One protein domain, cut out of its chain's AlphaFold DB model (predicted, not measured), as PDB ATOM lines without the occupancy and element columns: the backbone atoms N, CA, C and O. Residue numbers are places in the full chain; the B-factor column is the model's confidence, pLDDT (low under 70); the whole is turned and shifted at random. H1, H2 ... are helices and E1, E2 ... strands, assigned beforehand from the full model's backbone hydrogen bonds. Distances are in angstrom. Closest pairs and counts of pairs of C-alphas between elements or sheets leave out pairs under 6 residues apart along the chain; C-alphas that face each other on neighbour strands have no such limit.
ATOM      1  N   TRP A 325       9.941  12.203 -42.855       93.31
ATOM      2  CA  TRP A 325      10.795  11.018 -42.721       93.31
ATOM      3  C   TRP A 325       9.955   9.750 -42.867       93.31
ATOM      4  O   TRP A 325       8.839   9.690 -42.357       93.31
ATOM      5  N   ILE A 326      10.465   8.724 -43.553       93.00
ATOM      6  CA  ILE A 326       9.739   7.470 -43.818       93.00
ATOM      7  C   ILE A 326      10.582   6.277 -43.378       93.00
ATOM      8  O   ILE A 326      11.399   5.796 -44.152       93.00
ATOM      9  N   SER A 327      10.348   5.745 -42.180       90.75
ATOM     10  CA  SER A 327      10.982   4.513 -41.705       90.75
ATOM     11  C   SER A 327      10.285   3.261 -42.222       90.75
ATOM     12  O   SER A 327       9.101   3.020 -41.973       90.75
ATOM     13  N   ASN A 328      11.054   2.399 -42.875       89.12
ATOM     14  CA  ASN A 328      10.615   1.088 -43.317       89.12
ATOM     15  C   ASN A 328      10.673   0.050 -42.186       89.12
ATOM     16  O   ASN A 328      11.629  -0.718 -42.079       89.12
ATOM     17  N   GLY A 329       9.618  -0.017 -41.378       86.56
ATOM     18  CA  GLY A 329       9.447  -1.037 -40.341       86.56
ATOM     19  C   GLY A 329       8.778  -2.325 -40.833       86.56
ATOM     20  O   GLY A 329       8.380  -3.167 -40.036       86.56
ATOM     21  N   THR A 330       8.619  -2.544 -42.133       86.88
ATOM     22  CA  THR A 330       7.946  -3.759 -42.635       86.88
ATOM     23  C   THR A 330       8.883  -4.978 -42.660       86.88
ATOM     24  O   THR A 330       8.449  -6.133 -42.663       86.88
ATOM     25  N   GLY A 331      10.197  -4.739 -42.697       83.50
ATOM     26  CA  GLY A 331      11.212  -5.749 -43.005       83.50
ATOM     27  C   GLY A 331      11.256  -6.177 -44.480       83.50
ATOM     28  O   GLY A 331      12.023  -7.077 -44.812       83.50
ATOM     29  N   GLN A 332      10.453  -5.569 -45.361       87.00
ATOM     30  CA  GLN A 332      10.528  -5.751 -46.811       87.00
ATOM     31  C   GLN A 332      11.356  -4.615 -47.426       87.00
ATOM     32  O   GLN A 332      11.007  -3.453 -47.230       87.00
ATOM     33  N   PRO A 333      12.442  -4.892 -48.165       86.31
ATOM     34  CA  PRO A 333      13.238  -3.838 -48.790       86.31
ATOM     35  C   PRO A 333      12.412  -3.068 -49.833       86.31
ATOM     36  O   PRO A 333      11.561  -3.644 -50.502       86.31
ATOM     37  N   GLY A 334      12.682  -1.770 -49.987       86.56
ATOM     38  CA  GLY A 334      12.071  -0.933 -51.028       86.56
ATOM     39  C   GLY A 334      10.792  -0.194 -50.631       86.56
ATOM     40  O   GLY A 334      10.561   0.878 -51.173       86.56
ATOM     41  N   LEU A 335      10.027  -0.645 -49.626       90.00
ATOM     42  CA  LEU A 335       8.724  -0.026 -49.318       90.00
ATOM     43  C   LEU A 335       8.785   1.461 -48.937       90.00
ATOM     44  O   LEU A 335       7.920   2.221 -49.357       90.00
ATOM     45  N   ALA A 336       9.809   1.917 -48.208       89.69
ATOM     46  CA  ALA A 336       9.975   3.357 -47.965       89.69
ATOM     47  C   ALA A 336      10.285   4.137 -49.255       89.69
ATOM     48  O   ALA A 336       9.794   5.252 -49.431       89.69
ATOM     49  N   SER A 337      11.058   3.551 -50.178       90.06
ATOM     50  CA  SER A 337      11.320   4.149 -51.492       90.06
ATOM     51  C   SER A 337      10.048   4.201 -52.335       90.06
ATOM     52  O   SER A 337       9.784   5.222 -52.961       90.06
ATOM     53  N   ASP A 338       9.242   3.141 -52.326       92.38
ATOM     54  CA  ASP A 338       7.968   3.094 -53.046       92.38
ATOM     55  C   ASP A 338       6.979   4.114 -52.474       92.38
ATOM     56  O   ASP A 338       6.337   4.845 -53.226       92.38
ATOM     57  N   PHE A 339       6.905   4.237 -51.144       94.06
ATOM     58  CA  PHE A 339       6.066   5.242 -50.493       94.06
ATOM     59  C   PHE A 339       6.514   6.667 -50.852       94.06
ATOM     60  O   PHE A 339       5.693   7.530 -51.162       94.06
ATOM     61  N   ARG A 340       7.832   6.902 -50.885       92.81
ATOM     62  CA  ARG A 340       8.427   8.165 -51.338       92.81
ATOM     63  C   ARG A 340       8.107   8.474 -52.800       92.81
ATOM     64  O   ARG A 340       7.813   9.616 -53.120       92.81
ATOM     65  N   GLN A 341       8.177   7.481 -53.685       92.44
ATOM     66  CA  GLN A 341       7.890   7.641 -55.118       92.44
ATOM     67  C   GLN A 341       6.390   7.660 -55.442       92.44
ATOM     68  O   GLN A 341       6.014   8.025 -56.555       92.44
ATOM     69  N   GLY A 342       5.540   7.266 -54.493       95.00
ATOM     70  CA  GLY A 342       4.089   7.265 -54.617       95.00
ATOM     71  C   GLY A 342       3.447   8.342 -53.737       95.00
ATOM     72  O   GLY A 342       3.494   9.514 -54.111       95.00
ATOM     73  N   PRO A 343       2.833   7.978 -52.593       95.62
ATOM     74  CA  PRO A 343       2.097   8.904 -51.727       95.62
ATOM     75  C   PRO A 343       2.836  10.191 -51.347       95.62
ATOM     76  O   PRO A 343       2.204  11.236 -51.240       95.62
ATOM     77  N   ALA A 344       4.157  10.134 -51.164       95.12
ATOM     78  CA  ALA A 344       4.953  11.299 -50.782       95.12
ATOM     79  C   ALA A 344       5.708  11.959 -51.957       95.12
ATOM     80  O   ALA A 344       6.518  12.852 -51.732       95.12
ATOM     81  N   ALA A 345       5.439  11.588 -53.214       94.69
ATOM     82  CA  ALA A 345       6.194  12.087 -54.374       94.69
ATOM     83  C   ALA A 345       6.032  13.592 -54.642       94.69
ATOM     84  O   ALA A 345       6.847  14.184 -55.349       94.69
ATOM     85  N   GLY A 346       4.963  14.195 -54.115       92.19
ATOM     86  CA  GLY A 346       4.682  15.626 -54.239       92.19
ATOM     87  C   GLY A 346       5.482  16.517 -53.288       92.19
ATOM     88  O   GLY A 346       5.395  17.732 -53.421       92.19
ATOM     89  N   TYR A 347       6.238  15.930 -52.357       92.75
ATOM     90  CA  TYR A 347       6.983  16.645 -51.326       92.75
ATOM     91  C   TYR A 347       8.485  16.582 -51.632       92.75
ATOM     92  O   TYR A 347       9.034  15.520 -51.942       92.75
ATOM     93  N   THR A 348       9.159  17.725 -51.568       89.75
ATOM     94  CA  THR A 348      10.588  17.848 -51.872       89.75
ATOM     95  C   THR A 348      11.464  17.427 -50.690       89.75
ATOM     96  O   THR A 348      12.494  16.782 -50.900       89.75
ATOM     97  N   ASP A 349      11.005  17.663 -49.459       90.69
ATOM     98  CA  ASP A 349      11.686  17.301 -48.211       90.69
ATOM     99  C   ASP A 349      11.272  15.918 -47.685       90.69
ATOM    100  O   ASP A 349      10.821  15.761 -46.550       90.69
ATOM    101  N   VAL A 350      11.434  14.885 -48.519       90.12
ATOM    102  CA  VAL A 350      11.138  13.493 -48.140       90.12
ATOM    103  C   VAL A 350      12.401  12.671 -48.026       90.12
ATOM    104  O   VAL A 350      13.156  12.498 -48.990       90.12
ATOM    105  N   TYR A 351      12.559  12.057 -46.865       89.00
ATOM    106  CA  TYR A 351      13.728  11.287 -46.524       89.00
ATOM    107  C   TYR A 351      13.356   9.850 -46.170       89.00
ATOM    108  O   TYR A 351      12.423   9.592 -45.411       89.00
ATOM    109  N   ALA A 352      14.077   8.899 -46.761       85.62
ATOM    110  CA  ALA A 352      13.898   7.490 -46.446       85.62
ATOM    111  C   ALA A 352      14.674   7.155 -45.174       85.62
ATOM    112  O   ALA A 352      15.786   7.646 -44.977       85.62
ATOM    113  N   CYS A 353      14.040   6.337 -44.345       82.62
ATOM    114  CA  CYS A 353      14.605   5.732 -43.165       82.62
ATOM    115  C   CYS A 353      14.400   4.196 -43.202       82.62
ATOM    116  O   CYS A 353      13.383   3.692 -43.690       82.62
ATOM    117  N   THR A 354      15.308   3.409 -42.656       79.69
ATOM    118  CA  THR A 354      15.100   2.049 -42.196       79.69
ATOM    119  C   THR A 354      14.606   2.131 -40.759       79.69
ATOM    120  O   THR A 354      14.515   3.201 -40.150       79.69
ATOM    121  N   GLY A 355      14.107   1.017 -40.244       74.19
ATOM    122  CA  GLY A 355      13.704   0.981 -38.854       74.19
ATOM    123  C   GLY A 355      13.418  -0.425 -38.379       74.19
ATOM    124  O   GLY A 355      13.365  -1.383 -39.158       74.19
ATOM    125  N   SER A 356      13.209  -0.551 -37.074       76.38
ATOM    126  CA  SER A 356      12.799  -1.815 -36.464       76.38
ATOM    127  C   SER A 356      11.503  -2.359 -37.077       76.38
ATOM    128  O   SER A 356      10.572  -1.600 -37.361       76.38
ATOM    129  N   THR A 357      11.402  -3.685 -37.215       82.69
ATOM    130  CA  THR A 357      10.189  -4.318 -37.744       82.69
ATOM    131  C   THR A 357       8.975  -4.073 -36.840       82.69
ATOM    132  O   THR A 357       9.049  -4.361 -35.645       82.69
ATOM    133  N   ARG A 358       7.844  -3.632 -37.400       87.88
ATOM    134  CA  ARG A 358       6.588  -3.354 -36.692       87.88
ATOM    135  C   ARG A 358       5.377  -3.947 -37.416       87.88
ATOM    136  O   ARG A 358       5.398  -4.173 -38.623       87.88
ATOM    137  N   GLY A 359       4.319  -4.212 -36.651       88.06
ATOM    138  CA  GLY A 359       3.095  -4.846 -37.156       88.06
ATOM    139  C   GLY A 359       2.004  -3.889 -37.634       88.06
ATOM    140  O   GLY A 359       1.038  -4.367 -38.195       88.06
ATOM    141  N   ASN A 360       2.130  -2.582 -37.388       91.00
ATOM    142  CA  ASN A 360       1.149  -1.576 -37.809       91.00
ATOM    143  C   ASN A 360       1.875  -0.317 -38.283       91.00
ATOM    144  O   ASN A 360       2.871   0.075 -37.657       91.00
ATOM    145  N   SER A 361       1.348   0.321 -39.327       94.56
ATOM    146  CA  SER A 361       1.815   1.623 -39.797       94.56
ATOM    147  C   SER A 361       1.388   2.753 -38.856       94.56
ATOM    148  O   SER A 361       0.305   2.742 -38.263       94.56
ATOM    149  N   MET A 362       2.235   3.767 -38.724       95.75
ATOM    150  CA  MET A 362       1.949   4.955 -37.924       95.75
ATOM    151  C   MET A 362       2.527   6.202 -38.578       95.75
ATOM    152  O   MET A 362       3.571   6.141 -39.213       95.75
ATOM    153  N   LEU A 363       1.856   7.330 -38.390       97.19
ATOM    154  CA  LEU A 363       2.287   8.649 -38.816       97.19
ATOM    155  C   LEU A 363       2.370   9.539 -37.580       97.19
ATOM    156  O   LEU A 363       1.353   9.884 -36.982       97.19
ATOM    157  N   LEU A 364       3.590   9.888 -37.188       97.12
ATOM    158  CA  LEU A 364       3.863  10.809 -36.096       97.12
ATOM    159  C   LEU A 364       3.875  12.237 -36.645       97.12
ATOM    160  O   LEU A 364       4.769  12.587 -37.409       97.12
ATOM    161  N   ALA A 365       2.895  13.056 -36.267       97.50
ATOM    162  CA  ALA A 365       2.769  14.436 -36.735       97.50
ATOM    163  C   ALA A 365       3.209  15.426 -35.648       97.50
ATOM    164  O   ALA A 365       2.624  15.470 -34.558       97.50
ATOM    165  N   ARG A 366       4.252  16.212 -35.934       97.31
ATOM    166  CA  ARG A 366       4.908  17.090 -34.968       97.31
ATOM    167  C   ARG A 366       4.168  18.404 -34.794       97.31
ATOM    168  O   ARG A 366       4.125  19.235 -35.691       97.31
ATOM    169  N   ARG A 367       3.607  18.633 -33.610       95.56
ATOM    170  CA  ARG A 367       2.846  19.858 -33.343       95.56
ATOM    171  C   ARG A 367       3.778  21.066 -33.242       95.56
ATOM    172  O   ARG A 367       4.787  21.029 -32.542       95.56
ATOM    173  N   SER A 368       3.372  22.173 -33.859       91.69
ATOM    174  CA  SER A 368       4.068  23.463 -33.726       91.69
ATOM    175  C   SER A 368       3.790  24.174 -32.387       91.69
ATOM    176  O   SER A 368       4.509  25.090 -32.001       91.69
ATOM    177  N   ASP A 369       2.757  23.738 -31.659       93.00
ATOM    178  CA  ASP A 369       2.392  24.188 -30.311       93.00
ATOM    179  C   ASP A 369       1.760  23.001 -29.555       93.00
ATOM    180  O   ASP A 369       0.634  22.601 -29.886       93.00
ATOM    181  N   PRO A 370       2.433  22.447 -28.527       93.06
ATOM    182  CA  PRO A 370       1.916  21.337 -27.721       93.06
ATOM    183  C   PRO A 370       0.611  21.648 -26.974       93.06
ATOM    184  O   PRO A 370      -0.097  20.757 -26.496       93.06
ATOM    185  N   SER A 371       0.265  22.926 -26.855       87.69
ATOM    186  CA  SER A 371      -0.940  23.398 -26.187       87.69
ATOM    187  C   SER A 371      -2.171  23.421 -27.110       87.69
ATOM    188  O   SER A 371      -3.301  23.591 -26.637       87.69
ATOM    189  N   VAL A 372      -1.960  23.192 -28.411       87.12
ATOM    190  CA  VAL A 372      -2.984  23.069 -29.455       87.12
ATOM    191  C   VAL A 372      -3.046  21.600 -29.909       87.12
ATOM    192  O   VAL A 372      -2.002  20.990 -30.144       87.12
ATOM    193  N   PRO A 373      -4.233  20.977 -30.009       86.56
ATOM    194  CA  PRO A 373      -4.344  19.604 -30.507       86.56
ATOM    195  C   PRO A 373      -4.009  19.533 -32.004       86.56
ATOM    196  O   PRO A 373      -4.031  20.563 -32.680       86.56
ATOM    197  N   LEU A 374      -3.690  18.341 -32.517       91.06
ATOM    198  CA  LEU A 374      -3.169  18.158 -33.877       91.06
ATOM    199  C   LEU A 374      -4.094  18.749 -34.951       91.06
ATOM    200  O   LEU A 374      -3.630  19.426 -35.859       91.06
ATOM    201  N   GLU A 375      -5.403  18.588 -34.792       90.19
ATOM    202  CA  GLU A 375      -6.446  19.080 -35.698       90.19
ATOM    203  C   GLU A 375      -6.466  20.615 -35.790       90.19
ATOM    204  O   GLU A 375      -6.997  21.188 -36.741       90.19
ATOM    205  N   GLY A 376      -5.894  21.298 -34.793       88.19
ATOM    206  CA  GLY A 376      -5.702  22.746 -34.798       88.19
ATOM    207  C   GLY A 376      -4.560  23.219 -35.702       88.19
ATOM    208  O   GLY A 376      -4.491  24.412 -35.992       88.19
ATOM    209  N   HIS A 377      -3.697  22.312 -36.169       92.12
ATOM    210  CA  HIS A 377      -2.595  22.581 -37.096       92.12
ATOM    211  C   HIS A 377      -3.050  22.254 -38.521       92.12
ATOM    212  O   HIS A 377      -2.746  21.188 -39.043       92.12
ATOM    213  N   ALA A 378      -3.840  23.147 -39.128       91.06
ATOM    214  CA  ALA A 378      -4.615  22.852 -40.339       91.06
ATOM    215  C   ALA A 378      -3.800  22.242 -41.496       91.06
ATOM    216  O   ALA A 378      -4.239  21.250 -42.073       91.06
ATOM    217  N   GLU A 379      -2.634  22.810 -41.816       93.88
ATOM    218  CA  GLU A 379      -1.775  22.330 -42.910       93.88
ATOM    219  C   GLU A 379      -1.179  20.956 -42.579       93.88
ATOM    220  O   GLU A 379      -1.409  19.993 -43.307       93.88
ATOM    221  N   LEU A 380      -0.531  20.825 -41.417       94.75
ATOM    222  CA  LEU A 380       0.045  19.565 -40.939       94.75
ATOM    223  C   LEU A 380      -0.990  18.435 -40.842       94.75
ATOM    224  O   LEU A 380      -0.727  17.303 -41.250       94.75
ATOM    225  N   HIS A 381      -2.173  18.723 -40.297       94.75
ATOM    226  CA  HIS A 381      -3.249  17.749 -40.149       94.75
ATOM    227  C   HIS A 381      -3.817  17.322 -41.507       94.75
ATOM    228  O   HIS A 381      -4.040  16.131 -41.722       94.75
ATOM    229  N   ALA A 382      -4.004  18.261 -42.441       95.44
ATOM    230  CA  ALA A 382      -4.445  17.941 -43.796       95.44
ATOM    231  C   ALA A 382      -3.428  17.042 -44.515       95.44
ATOM    232  O   ALA A 382      -3.812  15.995 -45.035       95.44
ATOM    233  N   THR A 383      -2.139  17.388 -44.458       96.50
ATOM    234  CA  THR A 383      -1.060  16.561 -45.014       96.50
ATOM    235  C   THR A 383      -0.995  15.180 -44.357       96.50
ATOM    236  O   THR A 383      -0.839  14.173 -45.042       96.50
ATOM    237  N   SER A 384      -1.178  15.098 -43.036       96.81
ATOM    238  CA  SER A 384      -1.202  13.818 -42.315       96.81
ATOM    239  C   SER A 384      -2.341  12.917 -42.795       96.81
ATOM    240  O   SER A 384      -2.133  11.725 -43.004       96.81
ATOM    241  N   ILE A 385      -3.540  13.476 -43.004       96.56
ATOM    242  CA  ILE A 385      -4.693  12.736 -43.540       96.56
ATOM    243  C   ILE A 385      -4.423  12.265 -44.970       96.56
ATOM    244  O   ILE A 385      -4.732  11.121 -45.302       96.56
ATOM    245  N   GLU A 386      -3.859  13.130 -45.814       96.19
ATOM    246  CA  GLU A 386      -3.525  12.789 -47.197       96.19
ATOM    247  C   GLU A 386      -2.538  11.617 -47.250       96.19
ATOM    248  O   GLU A 386      -2.824  10.604 -47.891       96.19
ATOM    249  N   LEU A 387      -1.425  11.705 -46.518       96.19
ATOM    250  CA  LEU A 387      -0.406  10.656 -46.471       96.19
ATOM    251  C   LEU A 387      -0.954   9.356 -45.868       96.19
ATOM    252  O   LEU A 387      -0.719   8.280 -46.415       96.19
ATOM    253  N   ALA A 388      -1.739   9.442 -44.789       95.62
ATOM    254  CA  ALA A 388      -2.358   8.271 -44.169       95.62
ATOM    255  C   ALA A 388      -3.417   7.608 -45.066       95.62
ATOM    256  O   ALA A 388      -3.670   6.416 -44.936       95.62
ATOM    257  N   SER A 389      -4.011   8.329 -46.024       94.44
ATOM    258  CA  SER A 389      -4.993   7.744 -46.949       94.44
ATOM    259  C   SER A 389      -4.404   6.676 -47.880       94.44
ATOM    260  O   SER A 389      -5.148   5.851 -48.416       94.44
ATOM    261  N   ALA A 390      -3.076   6.659 -48.041       90.94
ATOM    262  CA  ALA A 390      -2.368   5.652 -48.821       90.94
ATOM    263  C   ALA A 390      -2.318   4.272 -48.146       90.94
ATOM    264  O   ALA A 390      -2.126   3.267 -48.829       90.94
ATOM    265  N   ASP A 391      -2.499   4.215 -46.826       89.50
ATOM    266  CA  ASP A 391      -2.496   2.982 -46.046       89.50
ATOM    267  C   ASP A 391      -3.553   3.080 -44.944       89.50
ATOM    268  O   ASP A 391      -3.360   3.722 -43.916       89.50
ATOM    269  N   SER A 392      -4.676   2.387 -45.131       87.25
ATOM    270  CA  SER A 392      -5.785   2.397 -44.172       87.25
ATOM    271  C   SER A 392      -5.436   1.836 -42.786       87.25
ATOM    272  O   SER A 392      -6.231   1.998 -41.861       87.25
ATOM    273  N   SER A 393      -4.300   1.144 -42.633       88.31
ATOM    274  CA  SER A 393      -3.801   0.689 -41.327       88.31
ATOM    275  C   SER A 393      -3.035   1.779 -40.568       88.31
ATOM    276  O   SER A 393      -2.778   1.630 -39.372       88.31
ATOM    277  N   MET A 394      -2.675   2.873 -41.247       94.88
ATOM    278  CA  MET A 394      -1.855   3.939 -40.696       94.88
ATOM    279  C   MET A 394      -2.633   4.755 -39.665       94.88
ATOM    280  O   MET A 394      -3.681   5.338 -39.942       94.88
ATOM    281  N   THR A 395      -2.087   4.817 -38.456       94.75
ATOM    282  CA  THR A 395      -2.632   5.636 -37.368       94.75
ATOM    283  C   THR A 395      -1.898   6.968 -37.294       94.75
ATOM    284  O   THR A 395      -0.672   6.996 -37.272       94.75
ATOM    285  N   ILE A 396      -2.636   8.077 -37.261       96.81
ATOM    286  CA  ILE A 396      -2.057   9.411 -37.073       96.81
ATOM    287  C   ILE A 396      -1.965   9.680 -35.576       96.81
ATOM    288  O   ILE A 396      -2.962   9.575 -34.861       96.81
ATOM    289  N   VAL A 397      -0.775  10.035 -35.102       95.81
ATOM    290  CA  VAL A 397      -0.511  10.270 -33.684       95.81
ATOM    291  C   VAL A 397       0.252  11.587 -33.524       95.81
ATOM    292  O   VAL A 397       1.249  11.795 -34.217       95.81
ATOM    293  N   PRO A 398      -0.183  12.502 -32.638       96.69
ATOM    294  CA  PRO A 398       0.596  13.699 -32.358       96.69
ATOM    295  C   PRO A 398       1.922  13.328 -31.694       96.69
ATOM    296  O   PRO A 398       1.973  12.455 -30.829       96.69
ATOM    297  N   VAL A 399       2.978  14.046 -32.048       97.56
ATOM    298  CA  VAL A 399       4.260  14.031 -31.343       97.56
ATOM    299  C   VAL A 399       4.691  15.472 -31.092       97.56
ATOM    300  O   VAL A 399       4.412  16.361 -31.889       97.56
ATOM    301  N   ASP A 400       5.343  15.744 -29.974       97.25
ATOM    302  CA  ASP A 400       5.966  17.048 -29.720       97.25
ATOM    303  C   ASP A 400       7.483  16.925 -29.767       97.25
ATOM    304  O   ASP A 400       8.187  17.781 -30.305       97.25
ATOM    305  N   MET A 401       7.984  15.803 -29.258       96.38
ATOM    306  CA  MET A 401       9.397  15.551 -29.054       96.38
ATOM    307  C   MET A 401       9.725  14.099 -29.392       96.38
ATOM    308  O   MET A 401       9.006  13.182 -29.004       96.38
ATOM    309  N   THR A 402      10.823  13.896 -30.108       95.19
ATOM    310  CA  THR A 402      11.415  12.572 -30.313       95.19
ATOM    311  C   THR A 402      12.719  12.507 -29.535       95.19
ATOM    312  O   THR A 402      13.581  13.364 -29.716       95.19
ATOM    313  N   LEU A 403      12.881  11.479 -28.712       94.19
ATOM    314  CA  LEU A 403      14.101  11.183 -27.976       94.19
ATOM    315  C   LEU A 403      14.864  10.051 -28.672       94.19
ATOM    316  O   LEU A 403      14.409   8.909 -28.685       94.19
ATOM    317  N   LEU A 404      16.033  10.366 -29.224       92.12
ATOM    318  CA  LEU A 404      16.986   9.390 -29.746       92.12
ATOM    319  C   LEU A 404      18.000   9.063 -28.647       92.12
ATOM    320  O   LEU A 404      18.759   9.936 -28.225       92.12
ATOM    321  N   LEU A 405      18.008   7.825 -28.165       91.88
ATOM    322  CA  LEU A 405      18.879   7.410 -27.066       91.88
ATOM    323  C   LEU A 405      20.299   7.152 -27.573       91.88
ATOM    324  O   LEU A 405      20.481   6.416 -28.544       91.88
ATOM    325  N   GLY A 406      21.279   7.744 -26.892       90.00
ATOM    326  CA  GLY A 406      22.708   7.566 -27.139       90.00
ATOM    327  C   GLY A 406      23.435   6.897 -25.972       90.00
ATOM    328  O   GLY A 406      22.850   6.583 -24.937       90.00
ATOM    329  N   SER A 407      24.739   6.670 -26.135       88.44
ATOM    330  CA  SER A 407      25.586   5.962 -25.159       88.44
ATOM    331  C   SER A 407      25.799   6.697 -23.830       88.44
ATOM    332  O   SER A 407      26.443   6.169 -22.926       88.44
ATOM    333  N   ASP A 408      25.311   7.930 -23.710       89.75
ATOM    334  CA  ASP A 408      25.324   8.701 -22.469       89.75
ATOM    335  C   ASP A 408      24.232   8.273 -21.485       89.75
ATOM    336  O   ASP A 408      24.315   8.649 -20.315       89.75
ATOM    337  N   LEU A 409      23.261   7.465 -21.925       89.12
ATOM    338  CA  LEU A 409      22.306   6.802 -21.049       89.12
ATOM    339  C   LEU A 409      23.046   5.768 -20.190       89.12
ATOM    340  O   LEU A 409      23.204   4.608 -20.565       89.12
ATOM    341  N   ASN A 410      23.555   6.222 -19.049       68.94
ATOM    342  CA  ASN A 410      24.328   5.422 -18.116       68.94
ATOM    343  C   ASN A 410      23.587   5.385 -16.778       68.94
ATOM    344  O   ASN A 410      23.383   6.434 -16.176       68.94
ATOM    345  N   ASP A 411      23.275   4.171 -16.316       71.69
ATOM    346  CA  ASP A 411      22.572   3.831 -15.064       71.69
ATOM    347  C   ASP A 411      21.032   3.722 -15.164       71.69
ATOM    348  O   ASP A 411      20.373   4.380 -15.962       71.69
ATOM    349  N   ASP A 412      20.465   2.860 -14.315       78.06
ATOM    350  CA  ASP A 412      19.026   2.612 -14.131       78.06
ATOM    351  C   ASP A 412      18.390   3.595 -13.144       78.06
ATOM    352  O   ASP A 412      17.263   3.407 -12.669       78.06
ATOM    353  N   THR A 413      19.132   4.636 -12.783       82.44
ATOM    354  CA  THR A 413      18.705   5.633 -11.817       82.44
ATOM    355  C   THR A 413      17.985   6.776 -12.504       82.44
ATOM    356  O   THR A 413      18.448   7.321 -13.499       82.44
ATOM    357  N   VAL A 414      16.872   7.185 -11.910       86.56
ATOM    358  CA  VAL A 414      16.122   8.381 -12.292       86.56
ATOM    359  C   VAL A 414      16.245   9.371 -11.152       86.56
ATOM    360  O   VAL A 414      16.108   8.962  -9.999       86.56
ATOM    361  N   ALA A 415      16.449  10.656 -11.441       86.62
ATOM    362  CA  ALA A 415      16.327  11.692 -10.417       86.62
ATOM    363  C   ALA A 415      14.843  11.821 -10.003       86.62
ATOM    364  O   ALA A 415      14.044  12.380 -10.763       86.62
ATOM    365  N   PRO A 416      14.434  11.298  -8.827       77.19
ATOM    366  CA  PRO A 416      13.017  11.112  -8.507       77.19
ATOM    367  C   PRO A 416      12.276  12.435  -8.274       77.19
ATOM    368  O   PRO A 416      11.058  12.480  -8.405       77.19
ATOM    369  N   ASP A 417      13.004  13.509  -7.960       85.81
ATOM    370  CA  ASP A 417      12.427  14.819  -7.650       85.81
ATOM    371  C   ASP A 417      12.067  15.639  -8.901       85.81
ATOM    372  O   ASP A 417      11.383  16.654  -8.791       85.81
ATOM    373  N   ILE A 418      12.519  15.220 -10.091       90.00
ATOM    374  CA  ILE A 418      12.234  15.923 -11.353       90.00
ATOM    375  C   ILE A 418      10.960  15.382 -12.003       90.00
ATOM    376  O   ILE A 418      10.112  16.152 -12.444       90.00
ATOM    377  N   LEU A 419      10.822  14.054 -12.056       91.75
ATOM    378  CA  LEU A 419       9.663  13.382 -12.639       91.75
ATOM    379  C   LEU A 419       8.679  12.996 -11.544       91.75
ATOM    380  O   LEU A 419       8.832  11.975 -10.866       91.75
ATOM    381  N   THR A 420       7.625  13.785 -11.394       92.12
ATOM    382  CA  THR A 420       6.624  13.543 -10.357       92.12
ATOM    383  C   THR A 420       5.519  12.620 -10.854       92.12
ATOM    384  O   THR A 420       5.305  12.423 -12.055       92.12
ATOM    385  N   ALA A 421       4.791  12.012  -9.915       87.25
ATOM    386  CA  ALA A 421       3.483  11.465 -10.249       87.25
ATOM    387  C   ALA A 421       2.615  12.597 -10.812       87.25
ATOM    388  O   ALA A 421       2.616  13.698 -10.259       87.25
ATOM    389  N   SER A 422       1.918  12.322 -11.912       83.31
ATOM    390  CA  SER A 422       1.038  13.315 -12.511       83.31
ATOM    391  C   SER A 422      -0.124  13.631 -11.580       83.31
ATOM    392  O   SER A 422      -0.846  12.729 -11.147       83.31
ATOM    393  N   SER A 423      -0.321  14.919 -11.317       72.75
ATOM    394  CA  SER A 423      -1.618  15.429 -10.915       72.75
ATOM    395  C   SER A 423      -2.441  15.694 -12.181       72.75
ATOM    396  O   SER A 423      -1.935  16.131 -13.220       72.75
ATOM    397  N   ALA A 424      -3.719  15.333 -12.149       57.50
ATOM    398  CA  ALA A 424      -4.664  15.824 -13.143       57.50
ATOM    399  C   ALA A 424      -5.220  17.151 -12.606       57.50
ATOM    400  O   ALA A 424      -5.417  17.211 -11.412       57.50
ATOM    401  N   PRO A 425      -5.498  18.185 -13.420       63.62
ATOM    402  CA  PRO A 425      -5.367  18.248 -14.861       63.62
ATOM    403  C   PRO A 425      -4.053  18.930 -15.270       63.62
ATOM    404  O   PRO A 425      -3.894  20.142 -15.127       63.62
ATOM    405  N   ALA A 426      -3.170  18.172 -15.908       75.94
ATOM    406  CA  ALA A 426      -1.952  18.688 -16.518       75.94
ATOM    407  C   ALA A 426      -2.085  18.796 -18.052       75.94
ATOM    408  O   ALA A 426      -2.992  18.224 -18.674       75.94
ATOM    409  N   GLY A 427      -1.198  19.576 -18.675       85.00
ATOM    410  CA  GLY A 427      -0.978  19.535 -20.124       85.00
ATOM    411  C   GLY A 427      -0.511  18.146 -20.570       85.00
ATOM    412  O   GLY A 427      -0.264  17.274 -19.742       85.00
ATOM    413  N   THR A 428      -0.396  17.895 -21.872       91.12
ATOM    414  CA  THR A 428       0.151  16.619 -22.363       91.12
ATOM    415  C   THR A 428       1.205  16.874 -23.424       91.12
ATOM    416  O   THR A 428       0.922  17.536 -24.425       91.12
ATOM    417  N   LEU A 429       2.403  16.349 -23.175       95.25
ATOM    418  CA  LEU A 429       3.505  16.265 -24.123       95.25
ATOM    419  C   LEU A 429       3.581  14.842 -24.667       95.25
ATOM    420  O   LEU A 429       3.726  13.888 -23.903       95.25
ATOM    421  N   PHE A 430       3.487  14.697 -25.981       95.69
ATOM    422  CA  PHE A 430       3.595  13.425 -26.674       95.69
ATOM    423  C   PHE A 430       5.050  13.168 -27.072       95.69
ATOM    424  O   PHE A 430       5.662  13.966 -27.785       95.69
ATOM    425  N   ILE A 431       5.600  12.053 -26.597       96.81
ATOM    426  CA  ILE A 431       7.010  11.693 -26.761       96.81
ATOM    427  C   ILE A 431       7.130  10.409 -27.578       96.81
ATOM    428  O   ILE A 431       6.529   9.391 -27.240       96.81
ATOM    429  N   ASP A 432       7.948  10.451 -28.620       95.94
ATOM    430  CA  ASP A 432       8.453   9.272 -29.324       95.94
ATOM    431  C   ASP A 432       9.858   8.916 -28.813       95.94
ATOM    432  O   ASP A 432      10.651   9.817 -28.546       95.94
ATOM    433  N   ILE A 433      10.182   7.629 -28.662       94.31
ATOM    434  CA  ILE A 433      11.488   7.172 -28.161       94.31
ATOM    435  C   ILE A 433      12.119   6.180 -29.144       94.31
ATOM    436  O   ILE A 433      11.571   5.113 -29.407       94.31
ATOM    437  N   ALA A 434      13.325   6.464 -29.622       91.50
ATOM    438  CA  ALA A 434      14.090   5.550 -30.464       91.50
ATOM    439  C   ALA A 434      15.420   5.199 -29.796       91.50
ATOM    440  O   ALA A 434      16.233   6.079 -29.519       91.50
ATOM    441  N   ASN A 435      15.673   3.914 -29.554       88.69
ATOM    442  CA  ASN A 435      16.990   3.447 -29.146       88.69
ATOM    443  C   ASN A 435      17.929   3.414 -30.354       88.69
ATOM    444  O   ASN A 435      17.807   2.531 -31.205       88.69
ATOM    445  N   HIS A 436      18.891   4.333 -30.391       84.06
ATOM    446  CA  HIS A 436      19.829   4.465 -31.495       84.06
ATOM    447  C   HIS A 436      21.202   3.881 -31.132       84.06
ATOM    448  O   HIS A 436      22.219   4.571 -31.062       84.06
ATOM    449  N   GLY A 437      21.204   2.574 -30.854       75.81
ATOM    450  CA  GLY A 437      22.432   1.811 -30.623       75.81
ATOM    451  C   GLY A 437      22.892   1.725 -29.167       75.81
ATOM    452  O   GLY A 437      24.012   1.273 -28.915       75.81
ATOM    453  N   VAL A 438      22.054   2.093 -28.190       86.62
ATOM    454  CA  VAL A 438      22.345   1.818 -26.776       86.62
ATOM    455  C   VAL A 438      22.263   0.316 -26.544       86.62
ATOM    456  O   VAL A 438      21.216  -0.315 -26.725       86.62
ATOM    457  N   THR A 439      23.392  -0.258 -26.141       85.31
ATOM    458  CA  THR A 439      23.507  -1.670 -25.771       85.31
ATOM    459  C   THR A 439      23.445  -1.817 -24.255       85.31
ATOM    460  O   THR A 439      23.890  -0.937 -23.524       85.31
ATOM    461  N   GLY A 440      22.896  -2.932 -23.772       85.50
ATOM    462  CA  GLY A 440      22.762  -3.209 -22.342       85.50
ATOM    463  C   GLY A 440      21.326  -3.509 -21.932       85.50
ATOM    464  O   GLY A 440      20.424  -3.577 -22.767       85.50
ATOM    465  N   SER A 441      21.135  -3.732 -20.634       84.69
ATOM    466  CA  SER A 441      19.816  -3.891 -20.036       84.69
ATOM    467  C   SER A 441      19.638  -2.849 -18.952       84.69
ATOM    468  O   SER A 441      20.510  -2.724 -18.096       84.69
ATOM    469  N   PHE A 442      18.502  -2.158 -19.011       89.25
ATOM    470  CA  PHE A 442      18.133  -1.111 -18.082       89.25
ATOM    471  C   PHE A 442      16.881  -1.521 -17.309       89.25
ATOM    472  O   PHE A 442      15.831  -1.809 -17.897       89.25
ATOM    473  N   GLY A 443      17.005  -1.691 -15.998       83.62
ATOM    474  CA  GLY A 443      15.967  -2.242 -15.130       83.62
ATOM    475  C   GLY A 443      15.522  -3.647 -15.548       83.62
ATOM    476  O   GLY A 443      14.367  -4.016 -15.347       83.62
ATOM    477  N   GLY A 444      16.403  -4.421 -16.196       85.81
ATOM    478  CA  GLY A 444      16.073  -5.734 -16.764       85.81
ATOM    479  C   GLY A 444      15.350  -5.692 -18.120       85.81
ATOM    480  O   GLY A 444      14.901  -6.732 -18.600       85.81
ATOM    481  N   THR A 445      15.231  -4.519 -18.751       90.25
ATOM    482  CA  THR A 445      14.578  -4.323 -20.061       90.25
ATOM    483  C   THR A 445      15.513  -3.638 -21.066       90.25
ATOM    484  O   THR A 445      16.673  -3.392 -20.744       90.25
ATOM    485  N   GLY A 446      15.063  -3.397 -22.304       89.88
ATOM    486  CA  GLY A 446      15.803  -2.579 -23.275       89.88
ATOM    487  C   GLY A 446      15.756  -1.086 -22.927       89.88
ATOM    488  O   GLY A 446      14.892  -0.657 -22.162       89.88
ATOM    489  N   ALA A 447      16.682  -0.295 -23.473       92.56
ATOM    490  CA  ALA A 447      16.834   1.123 -23.138       92.56
ATOM    491  C   ALA A 447      15.561   1.951 -23.399       92.56
ATOM    492  O   ALA A 447      15.103   2.670 -22.513       92.56
ATOM    493  N   ALA A 448      14.930   1.824 -24.571       93.06
ATOM    494  CA  ALA A 448      13.703   2.558 -24.886       93.06
ATOM    495  C   ALA A 448      12.515   2.069 -24.050       93.06
ATOM    496  O   ALA A 448      11.700   2.883 -23.607       93.06
ATOM    497  N   THR A 449      12.429   0.761 -23.787       92.12
ATOM    498  CA  THR A 449      11.415   0.205 -22.873       92.12
ATOM    499  C   THR A 449      11.566   0.772 -21.461       92.12
ATOM    500  O   THR A 449      10.573   1.189 -20.855       92.12
ATOM    501  N   TRP A 450      12.794   0.836 -20.950       93.75
ATOM    502  CA  TRP A 450      13.087   1.409 -19.644       93.75
ATOM    503  C   TRP A 450      12.747   2.902 -19.604       93.75
ATOM    504  O   TRP A 450      11.941   3.301 -18.762       93.75
ATOM    505  N   VAL A 451      13.227   3.710 -20.559       94.88
ATOM    506  CA  VAL A 451      12.915   5.153 -20.622       94.88
ATOM    507  C   VAL A 451      11.408   5.386 -20.705       94.88
ATOM    508  O   VAL A 451      10.874   6.259 -20.019       94.88
ATOM    509  N   ARG A 452      10.672   4.570 -21.469       94.81
ATOM    510  CA  ARG A 452       9.207   4.635 -21.485       94.81
ATOM    511  C   ARG A 452       8.610   4.419 -20.097       94.81
ATOM    512  O   ARG A 452       7.681   5.140 -19.737       94.81
ATOM    513  N   SER A 453       9.090   3.431 -19.344       89.94
ATOM    514  CA  SER A 453       8.594   3.151 -17.988       89.94
ATOM    515  C   SER A 453       8.847   4.312 -17.021       89.94
ATOM    516  O   SER A 453       8.054   4.543 -16.109       89.94
ATOM    517  N   VAL A 454       9.920   5.068 -17.267       93.06
ATOM    518  CA  VAL A 454      10.293   6.247 -16.494       93.06
ATOM    519  C   VAL A 454       9.425   7.447 -16.860       93.06
ATOM    520  O   VAL A 454       8.919   8.107 -15.961       93.06
ATOM    521  N   LEU A 455       9.229   7.734 -18.150       95.44
ATOM    522  CA  LEU A 455       8.552   8.955 -18.596       95.44
ATOM    523  C   LEU A 455       7.025   8.827 -18.642       95.44
ATOM    524  O   LEU A 455       6.316   9.753 -18.261       95.44
ATOM    525  N   ASN A 456       6.487   7.708 -19.128       94.44
ATOM    526  CA  ASN A 456       5.072   7.627 -19.485       94.44
ATOM    527  C   ASN A 456       4.147   7.760 -18.263       94.44
ATOM    528  O   ASN A 456       4.153   6.919 -17.367       94.44
ATOM    529  N   GLY A 457       3.293   8.785 -18.272       85.00
ATOM    530  CA  GLY A 457       2.366   9.107 -17.186       85.00
ATOM    531  C   GLY A 457       2.991   9.904 -16.035       85.00
ATOM    532  O   GLY A 457       2.293  10.191 -15.061       85.00
ATOM    533  N   ARG A 458       4.276  10.268 -16.124       93.62
ATOM    534  CA  ARG A 458       4.911  11.230 -15.210       93.62
ATOM    535  C   ARG A 458       4.665  12.654 -15.667       93.62
ATOM    536  O   ARG A 458       4.315  12.880 -16.821       93.62
ATOM    537  N   SER A 459       4.882  13.594 -14.758       93.88
ATOM    538  CA  SER A 459       4.767  15.014 -15.047       93.88
ATOM    539  C   SER A 459       6.086  15.760 -14.920       93.88
ATOM    540  O   SER A 459       6.977  15.352 -14.174       93.88
ATOM    541  N   LEU A 460       6.150  16.885 -15.627       95.25
ATOM    542  CA  LEU A 460       7.144  17.944 -15.485       95.25
ATOM    543  C   LEU A 460       6.451  19.255 -15.119       95.25
ATOM    544  O   LEU A 460       5.303  19.477 -15.507       95.25
ATOM    545  N   LEU A 461       7.167  20.143 -14.434       93.75
ATOM    546  CA  LEU A 461       6.718  21.512 -14.196       93.75
ATOM    547  C   LEU A 461       7.431  22.442 -15.180       93.75
ATOM    548  O   LEU A 461       8.587  22.787 -14.963       93.75
ATOM    549  N   LEU A 462       6.751  22.842 -16.250       94.25
ATOM    550  CA  LEU A 462       7.294  23.674 -17.325       94.25
ATOM    551  C   LEU A 462       6.640  25.054 -17.283       94.25
ATOM    552  O   LEU A 462       5.417  25.158 -17.354       94.25
ATOM    553  N   ASN A 463       7.428  26.119 -17.144       91.69
ATOM    554  CA  ASN A 463       6.939  27.494 -16.973       91.69
ATOM    555  C   ASN A 463       5.898  27.648 -15.843       91.69
ATOM    556  O   ASN A 463       4.972  28.455 -15.929       91.69
ATOM    557  N   GLY A 464       6.040  26.861 -14.771       88.50
ATOM    558  CA  GLY A 464       5.090  26.831 -13.654       88.50
ATOM    559  C   GLY A 464       3.774  26.100 -13.952       88.50
ATOM    560  O   GLY A 464       2.867  26.135 -13.121       88.50
ATOM    561  N   GLU A 465       3.662  25.434 -15.102       87.75
ATOM    562  CA  GLU A 465       2.530  24.589 -15.480       87.75
ATOM    563  C   GLU A 465       2.928  23.115 -15.441       87.75
ATOM    564  O   GLU A 465       4.028  22.745 -15.841       87.75
ATOM    565  N   GLU A 466       2.034  22.250 -14.974       91.25
ATOM    566  CA  GLU A 466       2.286  20.813 -14.994       91.25
ATOM    567  C   GLU A 466       1.943  20.215 -16.366       91.25
ATOM    568  O   GLU A 466       0.874  20.476 -16.929       91.25
ATOM    569  N   TRP A 467       2.835  19.375 -16.886       94.25
ATOM    570  CA  TRP A 467       2.691  18.669 -18.156       94.25
ATOM    571  C   TRP A 467       2.931  17.178 -17.975       94.25
ATOM    572  O   TRP A 467       4.024  16.775 -17.591       94.25
ATOM    573  N   VAL A 468       1.936  16.361 -18.321       93.62
ATOM    574  CA  VAL A 468       2.064  14.903 -18.372       93.62
ATOM    575  C   VAL A 468       2.823  14.498 -19.621       93.62
ATOM    576  O   VAL A 468       2.484  14.904 -20.732       93.62
ATOM    577  N   LEU A 469       3.803  13.628 -19.453       95.69
ATOM    578  CA  LEU A 469       4.514  12.984 -20.538       95.69
ATOM    579  C   LEU A 469       3.744  11.736 -20.981       95.69
ATOM    580  O   LEU A 469       3.501  10.816 -20.197       95.69
ATOM    581  N   ARG A 470       3.356  11.677 -22.252       94.69
ATOM    582  CA  ARG A 470       2.689  10.530 -22.872       94.69
ATOM    583  C   ARG A 470       3.605   9.946 -23.935       94.69
ATOM    584  O   ARG A 470       3.815  10.564 -24.970       94.69
ATOM    585  N   VAL A 471       4.113   8.741 -23.705       96.19
ATOM    586  CA  VAL A 471       4.935   8.055 -24.708       96.19
ATOM    587  C   VAL A 471       4.016   7.434 -25.756       96.19
ATOM    588  O   VAL A 471       3.190   6.580 -25.421       96.19
ATOM    589  N   VAL A 472       4.135   7.891 -27.003       94.81
ATOM    590  CA  VAL A 472       3.277   7.479 -28.124       94.81
ATOM    591  C   VAL A 472       3.831   6.292 -28.905       94.81
ATOM    592  O   VAL A 472       3.056   5.447 -29.340       94.81
ATOM    593  N   ASP A 473       5.153   6.189 -29.014       94.06
ATOM    594  CA  ASP A 473       5.863   5.045 -29.593       94.06
ATOM    595  C   ASP A 473       7.219   4.885 -28.905       94.06
ATOM    596  O   ASP A 473       7.743   5.827 -28.305       94.06
ATOM    597  N   PHE A 474       7.766   3.670 -28.944       93.19
ATOM    598  CA  PHE A 474       9.098   3.385 -28.415       93.19
ATOM    599  C   PHE A 474       9.729   2.182 -29.126       93.19
ATOM    600  O   PHE A 474       9.039   1.204 -29.423       93.19
ATOM    601  N   ARG A 475      11.036   2.240 -29.407       90.19
ATOM    602  CA  ARG A 475      11.742   1.238 -30.227       90.19
ATOM    603  C   ARG A 475      13.096   0.872 -29.615       90.19
ATOM    604  O   ARG A 475      13.948   1.738 -29.500       90.19
ATOM    605  N   ASP A 476      13.323  -0.398 -29.257       83.31
ATOM    606  CA  ASP A 476      14.595  -0.864 -28.658       83.31
ATOM    607  C   ASP A 476      15.674  -1.283 -29.679       83.31
ATOM    608  O   ASP A 476      16.834  -1.439 -29.302       83.31
ATOM    609  N   GLY A 477      15.317  -1.492 -30.951       68.50
ATOM    610  CA  GLY A 477      16.145  -2.213 -31.931       68.50
ATOM    611  C   GLY A 477      16.490  -1.442 -33.205       68.50
ATOM    612  O   GLY A 477      16.537  -2.053 -34.269       68.50
ATOM    613  N   ASP A 478      16.711  -0.131 -33.124       63.06
ATOM    614  CA  ASP A 478      16.873   0.749 -34.295       63.06
ATOM    615  C   ASP A 478      18.325   0.832 -34.824       63.06
ATOM    616  O   ASP A 478      18.739   1.825 -35.413       63.06
ATOM    617  N   MET A 479      19.130  -0.220 -34.613       58.53
ATOM    618  CA  MET A 479      20.582  -0.229 -34.888       58.53
ATOM    619  C   MET A 479      20.971  -0.240 -36.381       58.53
ATOM    620  O   MET A 479      22.152  -0.366 -36.695       58.53
ATOM    621  N   LEU A 480      20.007  -0.179 -37.305       55.12
ATOM    622  CA  LEU A 480      20.237  -0.323 -38.753       55.12
ATOM    623  C   LEU A 480      20.042   0.979 -39.542       55.12
ATOM    624  O   LEU A 480      20.042   0.942 -40.774       55.12
ATOM    625  N   ASN A 481      19.876   2.108 -38.856       54.47
ATOM    626  CA  ASN A 481      19.533   3.376 -39.490       54.47
ATOM    627  C   ASN A 481      20.807   4.155 -39.838       54.47
ATOM    628  O   ASN A 481      21.218   5.061 -39.119       54.47
ATOM    629  N   GLU A 482      21.446   3.790 -40.949       53.22
ATOM    630  CA  GLU A 482      22.450   4.632 -41.610       53.22
ATOM    631  C   GLU A 482      21.755   5.704 -42.467       53.22
ATOM    632  O   GLU A 482      21.877   5.696 -43.689       53.22
ATOM    633  N   GLU A 483      20.997   6.628 -41.868       51.12
ATOM    634  CA  GLU A 483      20.262   7.638 -42.643       51.12
ATOM    635  C   GLU A 483      20.397   9.066 -42.117       51.12
ATOM    636  O   GLU A 483      20.385   9.349 -40.919       51.12
ATOM    637  N   LEU A 484      20.523   9.978 -43.090       55.78
ATOM    638  CA  LEU A 484      20.428  11.439 -42.964       55.78
ATOM    639  C   LEU A 484      21.401  12.103 -41.995       55.78
ATOM    640  O   LEU A 484      21.173  13.230 -41.560       55.78
ATOM    641  N   GLY A 485      22.504  11.429 -41.692       59.34
ATOM    642  CA  GLY A 485      23.538  11.976 -40.826       59.34
ATOM    643  C   GLY A 485      23.261  11.790 -39.339       59.34
ATOM    644  O   GLY A 485      24.007  12.352 -38.543       59.34
ATOM    645  N   ILE A 486      22.265  10.982 -38.947       71.62
ATOM    646  CA  ILE A 486      22.208  10.464 -37.577       71.62
ATOM    647  C   ILE A 486      23.259   9.345 -37.478       71.62
ATOM    648  O   ILE A 486      23.166   8.354 -38.204       71.62
ATOM    649  N   PRO A 487      24.301   9.493 -36.644       66.38
ATOM    650  CA  PRO A 487      25.305   8.452 -36.483       66.38
ATOM    651  C   PRO A 487      24.691   7.197 -35.863       66.38
ATOM    652  O   PRO A 487      24.100   7.303 -34.795       66.38
ATOM    653  N   VAL A 488      24.971   6.021 -36.447       68.06
ATOM    654  CA  VAL A 488      24.554   4.684 -35.952       68.06
ATOM    655  C   VAL A 488      24.796   4.499 -34.448       68.06
ATOM    656  O   VAL A 488      24.078   3.763 -33.776       68.06
ATOM    657  N   LEU A 489      25.828   5.162 -33.921       74.31
ATOM    658  CA  LEU A 489      26.113   5.254 -32.496       74.31
ATOM    659  C   LEU A 489      26.158   6.725 -32.085       74.31
ATOM    660  O   LEU A 489      27.149   7.425 -32.319       74.31
ATOM    661  N   LEU A 490      25.087   7.183 -31.442       82.38
ATOM    662  CA  LEU A 490      25.047   8.499 -30.821       82.38
ATOM    663  C   LEU A 490      25.900   8.499 -29.552       82.38
ATOM    664  O   LEU A 490      25.630   7.745 -28.619       82.38
ATOM    665  N   GLN A 491      26.909   9.375 -29.488       85.31
ATOM    666  CA  GLN A 491      27.689   9.553 -28.255       85.31
ATOM    667  C   GLN A 491      26.836  10.123 -27.115       85.31
ATOM    668  O   GLN A 491      27.073   9.787 -25.956       85.31
ATOM    669  N   GLY A 492      25.839  10.946 -27.452       88.38
ATOM    670  CA  GLY A 492      24.886  11.519 -26.511       88.38
ATOM    671  C   GLY A 492      23.459  11.498 -27.046       88.38
ATOM    672  O   GLY A 492      23.244  11.575 -28.257       88.38
ATOM    673  N   SER A 493      22.493  11.395 -26.141       91.25
ATOM    674  CA  SER A 493      21.074  11.338 -26.466       91.25
ATOM    675  C   SER A 493      20.631  12.654 -27.110       91.25
ATOM    676  O   SER A 493      20.969  13.752 -26.645       91.25
ATOM    677  N   ALA A 494      19.874  12.552 -28.196       91.25
ATOM    678  CA  ALA A 494      19.418  13.674 -29.004       91.25
ATOM    679  C   ALA A 494      17.903  13.864 -28.883       91.25
ATOM    680  O   ALA A 494      17.147  12.903 -28.770       91.25
ATOM    681  N   PHE A 495      17.462  15.118 -28.921       92.62
ATOM    682  CA  PHE A 495      16.060  15.494 -28.781       92.62
ATOM    683  C   PHE A 495      15.653  16.258 -30.034       92.62
ATOM    684  O   PHE A 495      16.174  17.336 -30.309       92.62
ATOM    685  N   LEU A 496      14.742  15.688 -30.817       92.62
ATOM    686  CA  LEU A 496      14.249  16.301 -32.045       92.62
ATOM    687  C   LEU A 496      12.903  16.977 -31.760       92.62
ATOM    688  O   LEU A 496      11.921  16.303 -31.435       92.62
ATOM    689  N   TYR A 497      12.871  18.304 -31.866       94.00
ATOM    690  CA  TYR A 497      11.680  19.152 -31.776       94.00
ATOM    691  C   TYR A 497      11.970  20.537 -32.379       94.00
ATOM    692  O   TYR A 497      13.129  20.900 -32.583       94.00
ATOM    693  N   HIS A 498      10.939  21.340 -32.661       91.25
ATOM    694  CA  HIS A 498      11.150  22.696 -33.177       91.25
ATOM    695  C   HIS A 498      11.773  23.592 -32.102       91.25
ATOM    696  O   HIS A 498      11.120  23.965 -31.126       91.25
ATOM    697  N   SER A 499      13.022  24.004 -32.316       85.50
ATOM    698  CA  SER A 499      13.775  24.850 -31.384       85.50
ATOM    699  C   SER A 499      13.115  26.207 -31.110       85.50
ATOM    700  O   SER A 499      13.435  26.843 -30.115       85.50
ATOM    701  N   GLY A 500      12.154  26.642 -31.930       89.25
ATOM    702  CA  GLY A 500      11.347  27.840 -31.690       89.25
ATOM    703  C   GLY A 500      10.293  27.714 -30.579       89.25
ATOM    704  O   GLY A 500       9.576  28.684 -30.346       89.25
ATOM    705  N   ILE A 501      10.170  26.556 -29.914       92.06
ATOM    706  CA  ILE A 501       9.133  26.277 -28.907       92.06
ATOM    707  C   ILE A 501       9.762  26.208 -27.498       92.06
ATOM    708  O   ILE A 501      10.291  25.161 -27.117       92.06
ATOM    709  N   PRO A 502       9.677  27.277 -26.675       93.31
ATOM    710  CA  PRO A 502      10.357  27.339 -25.375       93.31
ATOM    711  C   PRO A 502       9.960  26.230 -24.395       93.31
ATOM    712  O   PRO A 502      10.810  25.708 -23.682       93.31
ATOM    713  N   VAL A 503       8.682  25.823 -24.388       94.06
ATOM    714  CA  VAL A 503       8.204  24.749 -23.496       94.06
ATOM    715  C   VAL A 503       8.895  23.410 -23.784       94.06
ATOM    716  O   VAL A 503       9.118  22.634 -22.863       94.06
ATOM    717  N   LEU A 504       9.287  23.148 -25.035       95.56
ATOM    718  CA  LEU A 504       9.991  21.917 -25.402       95.56
ATOM    719  C   LEU A 504      11.483  21.981 -25.072       95.56
ATOM    720  O   LEU A 504      12.045  20.961 -24.692       95.56
ATOM    721  N   GLN A 505      12.098  23.165 -25.133       94.19
ATOM    722  CA  GLN A 505      13.472  23.358 -24.654       94.19
ATOM    723  C   GLN A 505      13.575  23.105 -23.147       94.19
ATOM    724  O   GLN A 505      14.458  22.385 -22.686       94.19
ATOM    725  N   GLU A 506      12.634  23.652 -22.378       94.88
ATOM    726  CA  GLU A 506      12.561  23.415 -20.935       94.88
ATOM    727  C   GLU A 506      12.259  21.941 -20.621       94.88
ATOM    728  O   GLU A 506      12.858  21.366 -19.710       94.88
ATOM    729  N   ALA A 507      11.372  21.303 -21.399       95.94
ATOM    730  CA  ALA A 507      11.093  19.875 -21.270       95.94
ATOM    731  C   ALA A 507      12.340  19.022 -21.538       95.94
ATOM    732  O   ALA A 507      12.623  18.115 -20.758       95.94
ATOM    733  N   GLU A 508      13.104  19.320 -22.596       95.06
ATOM    734  CA  GLU A 508      14.376  18.652 -22.883       95.06
ATOM    735  C   GLU A 508      15.320  18.778 -21.686       95.06
ATOM    736  O   GLU A 508      15.850  17.770 -21.222       95.06
ATOM    737  N   GLU A 509      15.510  19.988 -21.159       93.56
ATOM    738  CA  GLU A 509      16.425  20.225 -20.044       93.56
ATOM    739  C   GLU A 509      16.050  19.388 -18.809       93.56
ATOM    740  O   GLU A 509      16.914  18.767 -18.185       93.56
ATOM    741  N   GLN A 510      14.759  19.324 -18.473       94.69
ATOM    742  CA  GLN A 510      14.286  18.528 -17.341       94.69
ATOM    743  C   GLN A 510      14.380  17.022 -17.605       94.69
ATOM    744  O   GLN A 510      14.817  16.287 -16.721       94.69
ATOM    745  N   ILE A 511      14.044  16.547 -18.810       95.06
ATOM    746  CA  ILE A 511      14.165  15.124 -19.168       95.06
ATOM    747  C   ILE A 511      15.634  14.695 -19.160       95.06
ATOM    748  O   ILE A 511      15.952  13.640 -18.611       95.06
ATOM    749  N   ARG A 512      16.548  15.519 -19.689       93.62
ATOM    750  CA  ARG A 512      17.996  15.272 -19.607       93.62
ATOM    751  C   ARG A 512      18.451  15.177 -18.159       93.62
ATOM    752  O   ARG A 512      19.087  14.195 -17.802       93.62
ATOM    753  N   ARG A 513      18.080  16.135 -17.304       91.69
ATOM    754  CA  ARG A 513      18.427  16.076 -15.874       91.69
ATOM    755  C   ARG A 513      17.850  14.833 -15.188       91.69
ATOM    756  O   ARG A 513      18.518  14.257 -14.334       91.69
ATOM    757  N   ALA A 514      16.645  14.408 -15.569       92.56
ATOM    758  CA  ALA A 514      15.984  13.242 -14.992       92.56
ATOM    759  C   ALA A 514      16.622  11.905 -15.396       92.56
ATOM    760  O   ALA A 514      16.702  11.012 -14.555       92.56
ATOM    761  N   LEU A 515      17.042  11.770 -16.661       92.56
ATOM    762  CA  LEU A 515      17.533  10.513 -17.244       92.56
ATOM    763  C   LEU A 515      19.062  10.405 -17.325       92.56
ATOM    764  O   LEU A 515      19.584   9.299 -17.311       92.56
ATOM    765  N   LEU A 516      19.772  11.528 -17.468       90.38
ATOM    766  CA  LEU A 516      21.206  11.582 -17.809       90.38
ATOM    767  C   LEU A 516      22.057  12.283 -16.732       90.38
ATOM    768  O   LEU A 516      23.285  12.267 -16.802       90.38
ATOM    769  N   GLY A 517      21.426  12.929 -15.746       86.44
ATOM    770  CA  GLY A 517      22.101  13.720 -14.712       86.44
ATOM    771  C   GLY A 517      22.628  15.082 -15.197       86.44
ATOM    772  O   GLY A 517      22.356  15.528 -16.309       86.44
ATOM    773  N   GLU A 518      23.383  15.786 -14.342       78.75
ATOM    774  CA  GLU A 518      23.860  17.163 -14.607       78.75
ATOM    775  C   GLU A 518      25.033  17.249 -15.604       78.75
ATOM    776  O   GLU A 518      25.380  18.333 -16.064       78.75
ATOM    777  N   SER A 519      25.666  16.120 -15.934       63.62
ATOM    778  CA  SER A 519      26.903  16.055 -16.728       63.62
ATOM    779  C   SER A 519      26.663  15.492 -18.130       63.62
ATOM    780  O   SER A 519      27.386  14.600 -18.570       63.62
ATOM    781  N   SER A 520      25.632  15.964 -18.831       64.81
ATOM    782  CA  SER A 520      25.372  15.501 -20.197       64.81
ATOM    783  C   SER A 520      26.226  16.307 -21.196       64.81
ATOM    784  O   SER A 520      26.319  17.534 -21.067       64.81
ATOM    785  N   PRO A 521      26.909  15.650 -22.155       64.88
ATOM    786  CA  PRO A 521      27.684  16.337 -23.183       64.88
ATOM    787  C   PRO A 521      26.804  17.320 -23.970       64.88
ATOM    788  O   PRO A 521      25.600  17.122 -24.123       64.88
ATOM    789  N   GLY A 522      27.415  18.405 -24.455       61.97
ATOM    790  CA  GLY A 522      26.717  19.422 -25.244       61.97
ATOM    791  C   GLY A 522      25.994  18.827 -26.457       61.97
ATOM    792  O   GLY A 522      26.419  17.815 -27.010       61.97
ATOM    793  N   ILE A 523      24.896  19.476 -26.851       64.88
ATOM    794  CA  ILE A 523      24.032  19.077 -27.971       64.88
ATOM    795  C   ILE A 523      24.891  18.841 -29.229       64.88
ATOM    796  O   ILE A 523      25.684  19.723 -29.575       64.88
ATOM    797  N   PRO A 524      24.746  17.702 -29.934       68.31
ATOM    798  CA  PRO A 524      25.400  17.512 -31.224       68.31
ATOM    799  C   PRO A 524      24.971  18.631 -32.186       68.31
ATOM    800  O   PRO A 524      23.781  18.799 -32.447       68.31
ATOM    801  N   THR A 525      25.921  19.416 -32.699       64.38
ATOM    802  CA  THR A 525      25.632  20.601 -33.532       64.38
ATOM    803  C   THR A 525      25.115  20.270 -34.931       64.38
ATOM    804  O   THR A 525      24.624  21.163 -35.615       64.38
ATOM    805  N   ASP A 526      25.196  19.000 -35.333       74.56
ATOM    806  CA  ASP A 526      25.050  18.572 -36.728       74.56
ATOM    807  C   ASP A 526      23.820  17.670 -36.947       74.56
ATOM    808  O   ASP A 526      23.767  16.907 -37.911       74.56
ATOM    809  N   LEU A 527      22.824  17.717 -36.055       76.56
ATOM    810  CA  LEU A 527      21.584  16.962 -36.257       76.56
ATOM    811  C   LEU A 527      20.745  17.585 -37.386       76.56
ATOM    812  O   LEU A 527      20.634  18.814 -37.454       76.56
ATOM    813  N   PRO A 528      20.121  16.765 -38.251       78.81
ATOM    814  CA  PRO A 528      19.196  17.270 -39.256       78.81
ATOM    815  C   PRO A 528      17.994  17.948 -38.591       78.81
ATOM    816  O   PRO A 528      17.648  17.660 -37.440       78.81
ATOM    817  N   SER A 529      17.328  18.831 -39.339       82.69
ATOM    818  CA  SER A 529      16.055  19.408 -38.905       82.69
ATOM    819  C   SER A 529      15.082  18.294 -38.499       82.69
ATOM    820  O   SER A 529      14.982  17.287 -39.207       82.69
ATOM    821  N   PRO A 530      14.360  18.450 -37.377       89.69
ATOM    822  CA  PRO A 530      13.377  17.463 -36.952       89.69
ATOM    823  C   PRO A 530      12.286  17.321 -38.026       89.69
ATOM    824  O   PRO A 530      11.875  18.339 -38.588       89.69
ATOM    825  N   PRO A 531      11.772  16.107 -38.292       93.06
ATOM    826  CA  PRO A 531      10.660  15.953 -39.216       93.06
ATOM    827  C   PRO A 531       9.388  16.573 -38.641       93.06
ATOM    828  O   PRO A 531       9.086  16.391 -37.453       93.06
ATOM    829  N   ASP A 532       8.629  17.240 -39.507       96.00
ATOM    830  CA  ASP A 532       7.240  17.616 -39.255       96.00
ATOM    831  C   ASP A 532       6.355  16.364 -39.237       96.00
ATOM    832  O   ASP A 532       5.426  16.260 -38.438       96.00
ATOM    833  N   ILE A 533       6.659  15.384 -40.094       96.19
ATOM    834  CA  ILE A 533       5.945  14.108 -40.169       96.19
ATOM    835  C   ILE A 533       6.940  12.952 -40.218       96.19
ATOM    836  O   ILE A 533       7.802  12.898 -41.091       96.19
ATOM    837  N   TRP A 534       6.783  11.978 -39.324       95.19
ATOM    838  CA  TRP A 534       7.535  10.728 -39.373       95.19
ATOM    839  C   TRP A 534       6.603   9.538 -39.599       95.19
ATOM    840  O   TRP A 534       5.817   9.158 -38.734       95.19
ATOM    841  N   ILE A 535       6.693   8.946 -40.784       95.31
ATOM    842  CA  ILE A 535       5.942   7.765 -41.198       95.31
ATOM    843  C   ILE A 535       6.738   6.519 -40.827       95.31
ATOM    844  O   ILE A 535       7.880   6.359 -41.236       95.31
ATOM    845  N   LEU A 536       6.127   5.614 -40.078       93.44
ATOM    846  CA  LEU A 536       6.699   4.349 -39.640       93.44
ATOM    847  C   LEU A 536       5.868   3.227 -40.267       93.44
ATOM    848  O   LEU A 536       4.812   2.881 -39.742       93.44
ATOM    849  N   LEU A 537       6.313   2.680 -41.398       93.25
ATOM    850  CA  LEU A 537       5.575   1.658 -42.150       93.25
ATOM    851  C   LEU A 537       5.598   0.310 -41.417       93.25
ATOM    852  O   LEU A 537       6.661  -0.143 -40.992       93.25
ATOM    853  N   GLY A 538       4.439  -0.335 -41.275       91.00
ATOM    854  CA  GLY A 538       4.281  -1.663 -40.675       91.00
ATOM    855  C   GLY A 538       3.870  -2.742 -41.676       91.00
ATOM    856  O   GLY A 538       3.616  -2.454 -42.841       91.00
TER     857      GLY A 538
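What this domain is: This is residues 325 to 538 of the 539 residues of an uncharacterized protein of Candidatus Aegiribacteria sp. MLS_C (UniProt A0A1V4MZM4). Two strongly twisted five-stranded sheets stand partly face to face, with two helices on the outside of each: H1 and H2 cover the sheet E2 E1 E10 E3 E4, and H3 and H4 cover the sheet E7 E8 E6 E5 E9, which curls round H4. The chain passes from the first sheet to the second where E4 runs on into E5, and returns after E9 by way of H4 and the long link from H4 to E10. The 214 printed residues hold four named helices and ten named strands, in the order E1 H1 E2 E3 H2 E4 E5 E6 H3 E7 E8 E9 H4 E10, with both sheets mixed. The class is mixed, helices and strands, though under half of the residues are in named elements. The whole is compact, with a radius of gyration of the C-alphas of 16.7 A and spans of 48 by 37 by 31 A.

Where its parts are: Find C-alpha 325 at (10.795, 11.018, -42.721), where E1, residues 325 to 328, begins. Next come H1, residues 335 to 341, E2, residues 350 to 354, and E3, residues 362 to 366. H2, residues 378 to 388, runs 15.2 A; E4, residues 395 to 399, and E5, residues 401 to 405, follow. E6, residues 427 to 435, starts at C-alpha 427 at (-0.978, 19.535, -20.124) and is 25.8 A long. After H3, residues 447 to 455, and E7, residues 458 to 462, look for E8, residues 465 to 475, 29.1 A long, which bends by 52 degrees at Val 472. Then come E9, residues 494 to 496, H4, residues 502 to 516, 20.6 A long, and E10, residues 533 to 537, which ends at C-alpha 537 at (5.575, 1.658, -42.150).

How they stand to each other: Start at E1, an inner strand: it is parallel to E10, with N 325 and O 533 2.9 A apart, and to E2, with N 353 and O 326 2.7 A apart. E10 and E3 are antiparallel, N 536 to O 362 being 2.7 A, and E3 and E4 are parallel, N 363 to O 395 being 2.8 A. E1, H1, E2 and E3, H2, E4 are strand-helix-strand units, parallel neighbour strands with a helix between, each with a right-handed crossover. H1 and H2 lie on the same face of this sheet, making two layers, at heights of 8.3 A and 9.5 A. The two sheets form a sandwich, two sheets face to face, with best planes 20 degrees apart; the closest C-alphas of E4 and E6, those of Val 399 and Phe 430, are 4.8 A apart. In the second sheet E5 is parallel to E6, N 403 to O 432 being 2.8 A, and antiparallel to E9, N 404 to O 494 being 2.8 A. E8 is parallel to E6, N 429 to O 468 being 2.8 A, and makes a hairpin with E7, N 462 to O 465 being 2.8 A. H3 and H4 are on one face of this sheet, again two layers; H3 runs along E6 at 7 degrees on the local plane. H3 and H4 are close but not clearly touching, with the C-alphas of Val 451 and Leu 515 7.8 A apart. In H1, H2, H3 and H4 every O i to N i+4 pair is within hydrogen-bond range.

The domain as a whole: The C-alphas farthest apart are those of Gly 342 and Asp 417, 48.3 A. The printed part has no cut. The links E3 to H2, E5 to E6, E6 to H3, E8 to E9 and H4 to E10 are long. Mean pLDDT of the printed part is 87.5; look for values under 70 at residue 410, residues 424 to 425, 477 to 485, 487 to 488 and 519 to 525.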